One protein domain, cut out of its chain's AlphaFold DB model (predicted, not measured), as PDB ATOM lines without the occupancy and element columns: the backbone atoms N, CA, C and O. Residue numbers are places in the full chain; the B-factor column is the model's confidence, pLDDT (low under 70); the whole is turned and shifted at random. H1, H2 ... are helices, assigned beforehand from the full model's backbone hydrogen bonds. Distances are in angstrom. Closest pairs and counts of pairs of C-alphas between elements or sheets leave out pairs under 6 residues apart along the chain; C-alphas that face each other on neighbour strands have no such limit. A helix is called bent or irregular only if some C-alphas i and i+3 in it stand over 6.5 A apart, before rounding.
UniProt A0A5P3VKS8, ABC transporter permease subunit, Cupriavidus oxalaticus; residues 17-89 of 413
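Overview. This is residues 17 to 89 of the 413 residues of the protein "ABC transporter permease subunit" of Cupriavidus oxalaticus (UniProt A0A5P3VKS8). Two pairs of helices sit at the two ends of an open arrangement with few contacts between helices: at one end H1 and H4 cross steeply close to each other, and at the other end the short H2 packs on H3. After H4 the last stretch, residues 74 to 89, has no named element and folds back on itself, with residues 79 to 80 and 85 to 86 paired side by side as short antiparallel strands. The printed part has 73 residues with four named helices in the order H1, H2, H3, H4 and no named strand, and the class is all helix. It is only just compact, close to loose, with a radius of gyration of the C-alphas of 13.0 A, and the C-alphas span 37 by 29 by 19 A.

Arrangement. H1, residues 17 to 29, and H4, residues 61 to 73, are the longest helices, with 13 residues each. They are close but not clearly touching, with one pair of C-alphas within 8 A, those of Phe 24 and Phe 65 at 7.2 A. They run opposite ways at a steep tilt of 57 degrees. H2, residues 34 to 39, is apart from H1, but only just, with a closest C-alpha distance of 8.1 A. H2 touches H3, residues 45 to 54, with 8 pairs of C-alphas within 8 A. The closest C-alphas of these two helices are those of Ala 35 and Arg 52, 5.4 A apart. H2 and H3 run opposite ways at a steep tilt of 62 degrees. H3 is apart from H1 and from H4, and H2 is apart from H4. In H2, H3 and H4 every O i to N i+4 pair is within hydrogen-bond range, and in H1 7 of 9 are.

Along the chain. H1 begins at C-alpha 17, at (-34.992, 3.574, -12.737), and is 18.0 A from first to last C-alpha. It is neither bent nor irregular, but only just: C-alphas 24 and 27 are 6.1 A apart. H4 is 18.2 A from first to last C-alpha and ends at C-alpha 73, at (-37.148, -8.110, -9.389). H3 is 14.4 A from first to last C-alpha, beginning at C-alpha 45, at (-66.581, -6.002, -24.240). H2 is 8.5 A from first to last C-alpha.

Size, cuts and confidence. The two C-alphas farthest apart are those of Ala 17 and Ala 42, at 37.4 A. The printed part runs from residue 17 to residue 89 and has no cut. The links from H1 to H2 and from H2 to H3 are tight, the link from H3 to H4 is short, and no link is long. The C-alphas of residues 74 to 89 lie 9 to 18 A from the mean of the C-alphas. The mean pLDDT of the printed part is 83.7, and no printed residue is under 70.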
ATOM      1  N   ALA A  17     -33.722   3.025 -13.203       85.56
ATOM      2  CA  ALA A  17     -34.992   3.574 -12.737       85.56
ATOM      3  C   ALA A  17     -35.673   4.431 -13.819       85.56
ATOM      4  O   ALA A  17     -36.856   4.247 -14.096       85.56
ATOM      5  N   VAL A  18     -34.920   5.313 -14.487       85.00
ATOM      6  CA  VAL A  18     -35.440   6.125 -15.599       85.00
ATOM      7  C   VAL A  18     -35.881   5.238 -16.767       85.00
ATOM      8  O   VAL A  18     -36.984   5.413 -17.280       85.00
ATOM      9  N   VAL A  19     -35.066   4.256 -17.162       84.94
ATOM     10  CA  VAL A  19     -35.415   3.310 -18.237       84.94
ATOM     11  C   VAL A  19     -36.659   2.500 -17.874       84.94
ATOM     12  O   VAL A  19     -37.542   2.356 -18.711       84.94
ATOM     13  N   ALA A  20     -36.767   2.014 -16.638       86.25
ATOM     14  CA  ALA A  20     -37.919   1.262 -16.149       86.25
ATOM     15  C   ALA A  20     -39.211   2.087 -16.238       86.25
ATOM     16  O   ALA A  20     -40.213   1.594 -16.753       86.25
ATOM     17  N   VAL A  21     -39.172   3.355 -15.813       88.50
ATOM     18  CA  VAL A  21     -40.310   4.278 -15.943       88.50
ATOM     19  C   VAL A  21     -40.661   4.504 -17.414       88.50
ATOM     20  O   VAL A  21     -41.829   4.400 -17.781       88.50
ATOM     21  N   ILE A  22     -39.671   4.760 -18.275       85.62
ATOM     22  CA  ILE A  22     -39.904   4.981 -19.711       85.62
ATOM     23  C   ILE A  22     -40.523   3.742 -20.366       85.62
ATOM     24  O   ILE A  22     -41.528   3.870 -21.058       85.62
ATOM     25  N   VAL A  23     -39.963   2.550 -20.142       84.44
ATOM     26  CA  VAL A  23     -40.466   1.285 -20.708       84.44
ATOM     27  C   VAL A  23     -41.893   1.011 -20.236       84.44
ATOM     28  O   VAL A  23     -42.750   0.664 -21.049       84.44
ATOM     29  N   PHE A  24     -42.169   1.224 -18.949       86.88
ATOM     30  CA  PHE A  24     -43.504   1.061 -18.382       86.88
ATOM     31  C   PHE A  24     -44.523   2.045 -18.978       86.88
ATOM     32  O   PHE A  24     -45.660   1.665 -19.261       86.88
ATOM     33  N   LEU A  25     -44.124   3.304 -19.189       85.56
ATOM     34  CA  LEU A  25     -44.983   4.324 -19.791       85.56
ATOM     35  C   LEU A  25     -45.177   4.113 -21.296       85.56
ATOM     36  O   LEU A  25     -46.257   4.400 -21.799       85.56
ATOM     37  N   LEU A  26     -44.187   3.585 -22.019       81.56
ATOM     38  CA  LEU A  26     -44.238   3.434 -23.478       81.56
ATOM     39  C   LEU A  26     -45.426   2.573 -23.926       81.56
ATOM     40  O   LEU A  26     -46.157   2.968 -24.833       81.56
ATOM     41  N   LEU A  27     -45.690   1.459 -23.239       72.31
ATOM     42  CA  LEU A  27     -46.855   0.608 -23.518       72.31
ATOM     43  C   LEU A  27     -48.197   1.315 -23.272       72.31
ATOM     44  O   LEU A  27     -49.194   0.952 -23.883       72.31
ATOM     45  N   ARG A  28     -48.224   2.326 -22.398       74.44
ATOM     46  CA  ARG A  28     -49.439   3.049 -21.976       74.44
ATOM     47  C   ARG A  28     -49.667   4.342 -22.753       74.44
ATOM     48  O   ARG A  28     -50.780   4.848 -22.797       74.44
ATOM     49  N   LEU A  29     -48.599   4.882 -23.334       77.50
ATOM     50  CA  LEU A  29     -48.621   6.024 -24.244       77.50
ATOM     51  C   LEU A  29     -48.865   5.590 -25.695       77.50
ATOM     52  O   LEU A  29     -49.210   6.422 -26.531       77.50
ATOM     53  N   THR A  30     -48.685   4.301 -26.001       76.94
ATOM     54  CA  THR A  30     -49.018   3.747 -27.315       76.94
ATOM     55  C   THR A  30     -50.545   3.715 -27.470       76.94
ATOM     56  O   THR A  30     -51.220   3.178 -26.594       76.94
ATOM     57  N   PRO A  31     -51.117   4.271 -28.555       71.19
ATOM     58  CA  PRO A  31     -52.559   4.232 -28.777       71.19
ATOM     59  C   PRO A  31     -53.059   2.784 -28.895       71.19
ATOM     60  O   PRO A  31     -52.635   2.058 -29.793       71.19
ATOM     61  N   GLY A  32     -53.961   2.369 -28.003       71.31
ATOM     62  CA  GLY A  32     -54.569   1.034 -28.002       71.31
ATOM     63  C   GLY A  32     -54.790   0.488 -26.589       71.31
ATOM     64  O   GLY A  32     -54.040   0.810 -25.673       71.31
ATOM     65  N   ASP A  33     -55.829  -0.329 -26.395       79.31
ATOM     66  CA  ASP A  33     -56.063  -1.016 -25.118       79.31
ATOM     67  C   ASP A  33     -55.308  -2.360 -25.100       79.31
ATOM     68  O   ASP A  33     -55.643  -3.249 -25.890       79.31
ATOM     69  N   PRO A  34     -54.310  -2.554 -24.217       76.94
ATOM     70  CA  PRO A  34     -53.576  -3.813 -24.127       76.94
ATOM     71  C   PRO A  34     -54.480  -4.999 -23.766       76.94
ATOM     72  O   PRO A  34     -54.221  -6.108 -24.232       76.94
ATOM     73  N   ALA A  35     -55.564  -4.789 -23.011       80.00
ATOM     74  CA  ALA A  35     -56.533  -5.849 -22.736       80.00
ATOM     75  C   ALA A  35     -57.286  -6.262 -24.012       80.00
ATOM     76  O   ALA A  35     -57.478  -7.452 -24.246       80.00
ATOM     77  N   ALA A  36     -57.642  -5.301 -24.870       77.88
ATOM     78  CA  ALA A  36     -58.273  -5.574 -26.160       77.88
ATOM     79  C   ALA A  36     -57.309  -6.276 -27.133       77.88
ATOM     80  O   ALA A  36     -57.702  -7.225 -27.807       77.88
ATOM     81  N   ALA A  37     -56.032  -5.880 -27.145       76.19
ATOM     82  CA  ALA A  37     -55.003  -6.525 -27.965       76.19
ATOM     83  C   ALA A  37     -54.754  -7.992 -27.562       76.19
ATOM     84  O   ALA A  37     -54.474  -8.828 -28.419       76.19
ATOM     85  N   ILE A  38     -54.866  -8.312 -26.269       77.25
ATOM     86  CA  ILE A  38     -54.745  -9.685 -25.754       77.25
ATOM     87  C   ILE A  38     -56.022 -10.494 -26.021       77.25
ATOM     88  O   ILE A  38     -55.934 -11.679 -26.338       77.25
ATOM     89  N   ALA A  39     -57.196  -9.869 -25.899       79.50
ATOM     90  CA  ALA A  39     -58.485 -10.521 -26.118       79.50
ATOM     91  C   ALA A  39     -58.728 -10.881 -27.600       79.50
ATOM     92  O   ALA A  39     -59.370 -11.890 -27.891       79.50
ATOM     93  N   GLY A  40     -58.164 -10.095 -28.523       76.88
ATOM     94  CA  GLY A  40     -58.296 -10.278 -29.969       76.88
ATOM     95  C   GLY A  40     -59.602  -9.712 -30.538       76.88
ATOM     96  O   GLY A  40     -60.543  -9.403 -29.807       76.88
ATOM     97  N   ASP A  41     -59.670  -9.601 -31.867       74.94
ATOM     98  CA  ASP A  41     -60.730  -8.860 -32.578       74.94
ATOM     99  C   ASP A  41     -62.150  -9.437 -32.407       74.94
ATOM    100  O   ASP A  41     -63.135  -8.756 -32.680       74.94
ATOM    101  N   ALA A  42     -62.271 -10.690 -31.954       75.88
ATOM    102  CA  ALA A  42     -63.546 -11.387 -31.758       75.88
ATOM    103  C   ALA A  42     -64.063 -11.363 -30.303       75.88
ATOM    104  O   ALA A  42     -65.117 -11.939 -30.024       75.88
ATOM    105  N   ALA A  43     -63.333 -10.752 -29.365       80.56
ATOM    106  CA  ALA A  43     -63.701 -10.751 -27.951       80.56
ATOM    107  C   ALA A  43     -64.825  -9.758 -27.629       80.56
ATOM    108  O   ALA A  43     -64.859  -8.634 -28.133       80.56
ATOM    109  N   SER A  44     -65.739 -10.152 -26.736       84.69
ATOM    110  CA  SER A  44     -66.799  -9.252 -26.279       84.69
ATOM    111  C   SER A  44     -66.245  -8.180 -25.332       84.69
ATOM    112  O   SER A  44     -65.227  -8.370 -24.663       84.69
ATOM    113  N   ALA A  45     -66.952  -7.053 -25.196       83.19
ATOM    114  CA  ALA A  45     -66.581  -6.002 -24.240       83.19
ATOM    115  C   ALA A  45     -66.500  -6.515 -22.785       83.19
ATOM    116  O   ALA A  45     -65.732  -5.986 -21.980       83.19
ATOM    117  N   GLN A  46     -67.259  -7.567 -22.450       82.88
ATOM    118  CA  GLN A  46     -67.199  -8.217 -21.138       82.88
ATOM    119  C   GLN A  46     -65.917  -9.041 -20.958       82.88
ATOM    120  O   GLN A  46     -65.353  -9.050 -19.863       82.88
ATOM    121  N   ASP A  47     -65.422  -9.689 -22.013       80.69
ATOM    122  CA  ASP A  47     -64.177 -10.466 -21.966       80.69
ATOM    123  C   ASP A  47     -62.957  -9.550 -21.817       80.69
ATOM    124  O   ASP A  47     -62.072  -9.818 -21.002       80.69
ATOM    125  N   ILE A  48     -62.959  -8.408 -22.511       82.38
ATOM    126  CA  ILE A  48     -61.919  -7.376 -22.380       82.38
ATOM    127  C   ILE A  48     -61.901  -6.805 -20.954       82.38
ATOM    128  O   ILE A  48     -60.834  -6.666 -20.357       82.38
ATOM    129  N   ALA A  49     -63.073  -6.524 -20.371       82.38
ATOM    130  CA  ALA A  49     -63.175  -6.029 -18.997       82.38
ATOM    131  C   ALA A  49     -62.653  -7.047 -17.966       82.38
ATOM    132  O   ALA A  49     -61.962  -6.663 -17.022       82.38
ATOM    133  N   ARG A  50     -62.915  -8.346 -18.165       83.56
ATOM    134  CA  ARG A  50     -62.371  -9.414 -17.307       83.56
ATOM    135  C   ARG A  50     -60.849  -9.500 -17.392       83.56
ATOM    136  O   ARG A  50     -60.198  -9.585 -16.355       83.56
ATOM    137  N   ILE A  51     -60.288  -9.438 -18.600       82.00
ATOM    138  CA  ILE A  51     -58.831  -9.445 -18.815       82.00
ATOM    139  C   ILE A  51     -58.192  -8.206 -18.176       82.00
ATOM    140  O   ILE A  51     -57.139  -8.311 -17.551       82.00
ATOM    141  N   ARG A  52     -58.850  -7.044 -18.260       82.81
ATOM    142  CA  ARG A  52     -58.373  -5.801 -17.642       82.81
ATOM    143  C   ARG A  52     -58.222  -5.933 -16.125       82.81
ATOM    144  O   ARG A  52     -57.167  -5.584 -15.607       82.81
ATOM    145  N   VAL A  53     -59.231  -6.492 -15.454       84.81
ATOM    146  CA  VAL A  53     -59.203  -6.741 -14.001       84.81
ATOM    147  C   VAL A  53     -58.177  -7.821 -13.638       84.81
ATOM    148  O   VAL A  53     -57.426  -7.664 -12.682       84.81
ATOM    149  N   GLN A  54     -58.080  -8.906 -14.414       80.56
ATOM    150  CA  GLN A  54     -57.101  -9.975 -14.158       80.56
ATOM    151  C   GLN A  54     -55.644  -9.510 -14.279       80.56
ATOM    152  O   GLN A  54     -54.774 -10.045 -13.597       80.56
ATOM    153  N   LEU A  55     -55.375  -8.533 -15.146       80.00
ATOM    154  CA  LEU A  55     -54.044  -7.960 -15.349       80.00
ATOM    155  C   LEU A  55     -53.762  -6.738 -14.457       80.00
ATOM    156  O   LEU A  55     -52.694  -6.141 -14.586       80.00
ATOM    157  N   GLY A  56     -54.704  -6.346 -13.587       82.00
ATOM    158  CA  GLY A  56     -54.589  -5.158 -12.731       82.00
ATOM    159  C   GLY A  56     -54.498  -3.847 -13.518       82.00
ATOM    160  O   GLY A  56     -53.942  -2.861 -13.042       82.00
ATOM    161  N   LEU A  57     -54.998  -3.826 -14.758       82.81
ATOM    162  CA  LEU A  57     -54.914  -2.663 -15.646       82.81
ATOM    163  C   LEU A  57     -55.878  -1.536 -15.237       82.81
ATOM    164  O   LEU A  57     -55.733  -0.411 -15.720       82.81
ATOM    165  N   ASP A  58     -56.833  -1.825 -14.353       84.06
ATOM    166  CA  ASP A  58     -57.798  -0.908 -13.741       84.06
ATOM    167  C   ASP A  58     -57.262  -0.165 -12.502       84.06
ATOM    168  O   ASP A  58     -57.847   0.838 -12.088       84.06
ATOM    169  N   GLU A  59     -56.136  -0.601 -11.933       86.69
ATOM    170  CA  GLU A  59     -55.533   0.030 -10.755       86.69
ATOM    171  C   GLU A  59     -54.880   1.391 -11.072       86.69
ATOM    172  O   GLU A  59     -54.609   1.743 -12.222       86.69
ATOM    173  N   ALA A  60     -54.544   2.175 -10.043       90.31
ATOM    174  CA  ALA A  60     -53.786   3.410 -10.239       90.31
ATOM    175  C   ALA A  60     -52.382   3.122 -10.816       90.31
ATOM    176  O   ALA A  60     -51.700   2.191 -10.386       90.31
ATOM    177  N   LEU A  61     -51.906   3.962 -11.746       87.38
ATOM    178  CA  LEU A  61     -50.611   3.781 -12.428       87.38
ATOM    179  C   LEU A  61     -49.415   3.510 -11.490       87.38
ATOM    180  O   LEU A  61     -48.608   2.640 -11.827       87.38
ATOM    181  N   PRO A  62     -49.275   4.181 -10.326       89.31
ATOM    182  CA  PRO A  62     -48.177   3.892  -9.403       89.31
ATOM    183  C   PRO A  62     -48.232   2.476  -8.812       89.31
ATOM    184  O   PRO A  62     -47.187   1.871  -8.590       89.31
ATOM    185  N   VAL A  63     -49.435   1.937  -8.590       89.50
ATOM    186  CA  VAL A  63     -49.641   0.584  -8.050       89.50
ATOM    187  C   VAL A  63     -49.278  -0.455  -9.107       89.50
ATOM    188  O   VAL A  63     -48.476  -1.349  -8.846       89.50
ATOM    189  N   GLN A  64     -49.735  -0.249 -10.345       89.00
ATOM    190  CA  GLN A  64     -49.360  -1.099 -11.476       89.00
ATOM    191  C   GLN A  64     -47.839  -1.118 -11.709       89.00
ATOM    192  O   GLN A  64     -47.264  -2.160 -12.025       89.00
ATOM    193  N   PHE A  65     -47.166   0.025 -11.538       90.00
ATOM    194  CA  PHE A  65     -45.708   0.112 -11.645       90.00
ATOM    195  C   PHE A  65     -45.003  -0.663 -10.530       90.00
ATOM    196  O   PHE A  65     -44.032  -1.369 -10.803       90.00
ATOM    197  N   ALA A  66     -45.504  -0.572  -9.294       90.38
ATOM    198  CA  ALA A  66     -44.965  -1.314  -8.157       90.38
ATOM    199  C   ALA A  66     -45.100  -2.833  -8.350       90.38
ATOM    200  O   ALA A  66     -44.127  -3.558  -8.132       90.38
ATOM    201  N   HIS A  67     -46.257  -3.309  -8.828       88.56
ATOM    202  CA  HIS A  67     -46.467  -4.719  -9.170       88.56
ATOM    203  C   HIS A  67     -45.510  -5.189 -10.276       88.56
ATOM    204  O   HIS A  67     -44.840  -6.208 -10.115       88.56
ATOM    205  N   TRP A  68     -45.378  -4.415 -11.359       89.62
ATOM    206  CA  TRP A  68     -44.488  -4.751 -12.474       89.62
ATOM    207  C   TRP A  68     -43.010  -4.798 -12.057       89.62
ATOM    208  O   TRP A  68     -42.312  -5.760 -12.372       89.62
ATOM    209  N   ILE A  69     -42.528  -3.808 -11.294       90.44
ATOM    210  CA  ILE A  69     -41.162  -3.835 -10.749       90.44
ATOM    211  C   ILE A  69     -40.964  -5.030  -9.818       90.44
ATOM    212  O   ILE A  69     -39.920  -5.675  -9.891       90.44
ATOM    213  N   GLY A  70     -41.945  -5.339  -8.965       90.00
ATOM    214  CA  GLY A  70     -41.886  -6.493  -8.068       90.00
ATOM    215  C   GLY A  70     -41.668  -7.799  -8.833       90.00
ATOM    216  O   GLY A  70     -40.749  -8.545  -8.502       90.00
ATOM    217  N   GLN A  71     -42.437  -8.013  -9.904       89.19
ATOM    218  CA  GLN A  71     -42.324  -9.183 -10.785       89.19
ATOM    219  C   GLN A  71     -40.957  -9.256 -11.484       89.19
ATOM    220  O   GLN A  71     -40.286 -10.292 -11.454       89.19
ATOM    221  N   VAL A  72     -40.488  -8.132 -12.037       88.75
ATOM    222  CA  VAL A  72     -39.164  -8.047 -12.676       88.75
ATOM    223  C   VAL A  72     -38.045  -8.366 -11.678       88.75
ATOM    224  O   VAL A  72     -37.121  -9.110 -12.011       88.75
ATOM    225  N   LEU A  73     -38.127  -7.846 -10.448       88.12
ATOM    226  CA  LEU A  73     -37.148  -8.110  -9.389       88.12
ATOM    227  C   LEU A  73     -37.177  -9.566  -8.904       88.12
ATOM    228  O   LEU A  73     -36.131 -10.090  -8.528       88.12
ATOM    229  N   SER A  74     -38.329 -10.239  -8.961       89.81
ATOM    230  CA  SER A  74     -38.446 -11.679  -8.692       89.81
ATOM    231  C   SER A  74     -38.060 -12.569  -9.881       89.81
ATOM    232  O   SER A  74     -38.265 -13.779  -9.821       89.81
ATOM    233  N   ALA A  75     -37.497 -11.995 -10.953       84.88
ATOM    234  CA  ALA A  75     -37.172 -12.674 -12.212       84.88
ATOM    235  C   ALA A  75     -38.383 -13.302 -12.932       84.88
ATOM    236  O   ALA A  75     -38.219 -14.146 -13.818       84.88
ATOM    237  N   ASP A  76     -39.592 -12.852 -12.599       88.56
ATOM    238  CA  ASP A  76     -40.815 -13.205 -13.302       88.56
ATOM    239  C   ASP A  76     -41.091 -12.144 -14.372       88.56
ATOM    240  O   ASP A  76     -41.588 -11.054 -14.106       88.56
ATOM    241  N   LEU A  77     -40.707 -12.454 -15.610       87.62
ATOM    242  CA  LEU A  77     -40.926 -11.567 -16.758       87.62
ATOM    243  C   LEU A  77     -42.317 -11.748 -17.383       87.62
ATOM    244  O   LEU A  77     -42.590 -11.183 -18.446       87.62
ATOM    245  N   GLY A  78     -43.179 -12.547 -16.753       87.12
ATOM    246  CA  GLY A  78     -44.534 -12.811 -17.199       87.12
ATOM    247  C   GLY A  78     -44.633 -13.824 -18.340       87.12
ATOM    248  O   GLY A  78     -43.694 -14.552 -18.695       87.12
ATOM    249  N   TYR A  79     -45.826 -13.873 -18.927       85.56
ATOM    250  CA  TYR A  79     -46.215 -14.851 -19.933       85.56
ATOM    251  C   TYR A  79     -46.483 -14.178 -21.279       85.56
ATOM    252  O   TYR A  79     -47.171 -13.162 -21.363       85.56
ATOM    253  N   SER A  80     -45.951 -14.749 -22.358       84.38
ATOM    254  CA  SER A  80     -46.229 -14.261 -23.705       84.38
ATOM    255  C   SER A  80     -47.566 -14.802 -24.192       84.38
ATOM    256  O   SER A  80     -47.690 -15.990 -24.484       84.38
ATOM    257  N   TYR A  81     -48.548 -13.919 -24.358       76.62
ATOM    258  CA  TYR A  81     -49.855 -14.269 -24.926       76.62
ATOM    259  C   TYR A  81     -49.777 -14.678 -26.402       76.62
ATOM    260  O   TYR A  81     -50.548 -15.522 -26.849       76.62
ATOM    261  N   PHE A  82     -48.798 -14.147 -27.144       78.25
ATOM    262  CA  PHE A  82     -48.592 -14.480 -28.554       78.25
ATOM    263  C   PHE A  82     -47.956 -15.865 -28.739       78.25
ATOM    264  O   PHE A  82     -48.453 -16.683 -29.507       78.25
ATOM    265  N   TYR A  83     -46.870 -16.155 -28.012       82.06
ATOM    266  CA  TYR A  83     -46.134 -17.422 -28.140       82.06
ATOM    267  C   TYR A  83     -46.598 -18.516 -27.170       82.06
ATOM    268  O   TYR A  83     -46.094 -19.635 -27.236       82.06
ATOM    269  N   LYS A  84     -47.538 -18.207 -26.269       87.06
ATOM    270  CA  LYS A  84     -48.082 -19.123 -25.255       87.06
ATOM    271  C   LYS A  84     -46.994 -19.805 -24.414       87.06
ATOM    272  O   LYS A  84     -47.036 -21.008 -24.156       87.06
ATOM    273  N   MET A  85     -46.004 -19.031 -23.975       89.88
ATOM    274  CA  MET A  85     -44.933 -19.512 -23.101       89.88
ATOM    275  C   MET A  85     -44.361 -18.398 -22.216       89.88
ATOM    276  O   MET A  85     -44.527 -17.219 -22.544       89.88
ATOM    277  N   PRO A  86     -43.665 -18.744 -21.114       92.06
ATOM    278  CA  PRO A  86     -42.987 -17.764 -20.273       92.06
ATOM    279  C   PRO A  86     -41.992 -16.913 -21.071       92.06
ATOM    280  O   PRO A  86     -41.231 -17.427 -21.898       92.06
ATOM    281  N   VAL A  87     -41.956 -15.610 -20.793       90.25
ATOM    282  CA  VAL A  87     -41.043 -14.669 -21.465       90.25
ATOM    283  C   VAL A  87     -39.581 -15.015 -21.176       90.25
ATOM    284  O   VAL A  87     -38.729 -14.916 -22.059       90.25
ATOM    285  N   THR A  88     -39.287 -15.507 -19.973       89.25
ATOM    286  CA  THR A  88     -37.957 -16.005 -19.592       89.25
ATOM    287  C   THR A  88     -37.475 -17.124 -20.519       89.25
ATOM    288  O   THR A  88     -36.326 -17.101 -20.961       89.25
ATOM    289  N   ALA A  89     -38.357 -18.056 -20.895       89.81
ATOM    290  CA  ALA A  89     -38.041 -19.136 -21.825       89.81
ATOM    291  C   ALA A  89     -37.788 -18.614 -23.249       89.81
ATOM    292  O   ALA A  89     -36.841 -19.055 -23.900       89.81
TER     293      ALA A  89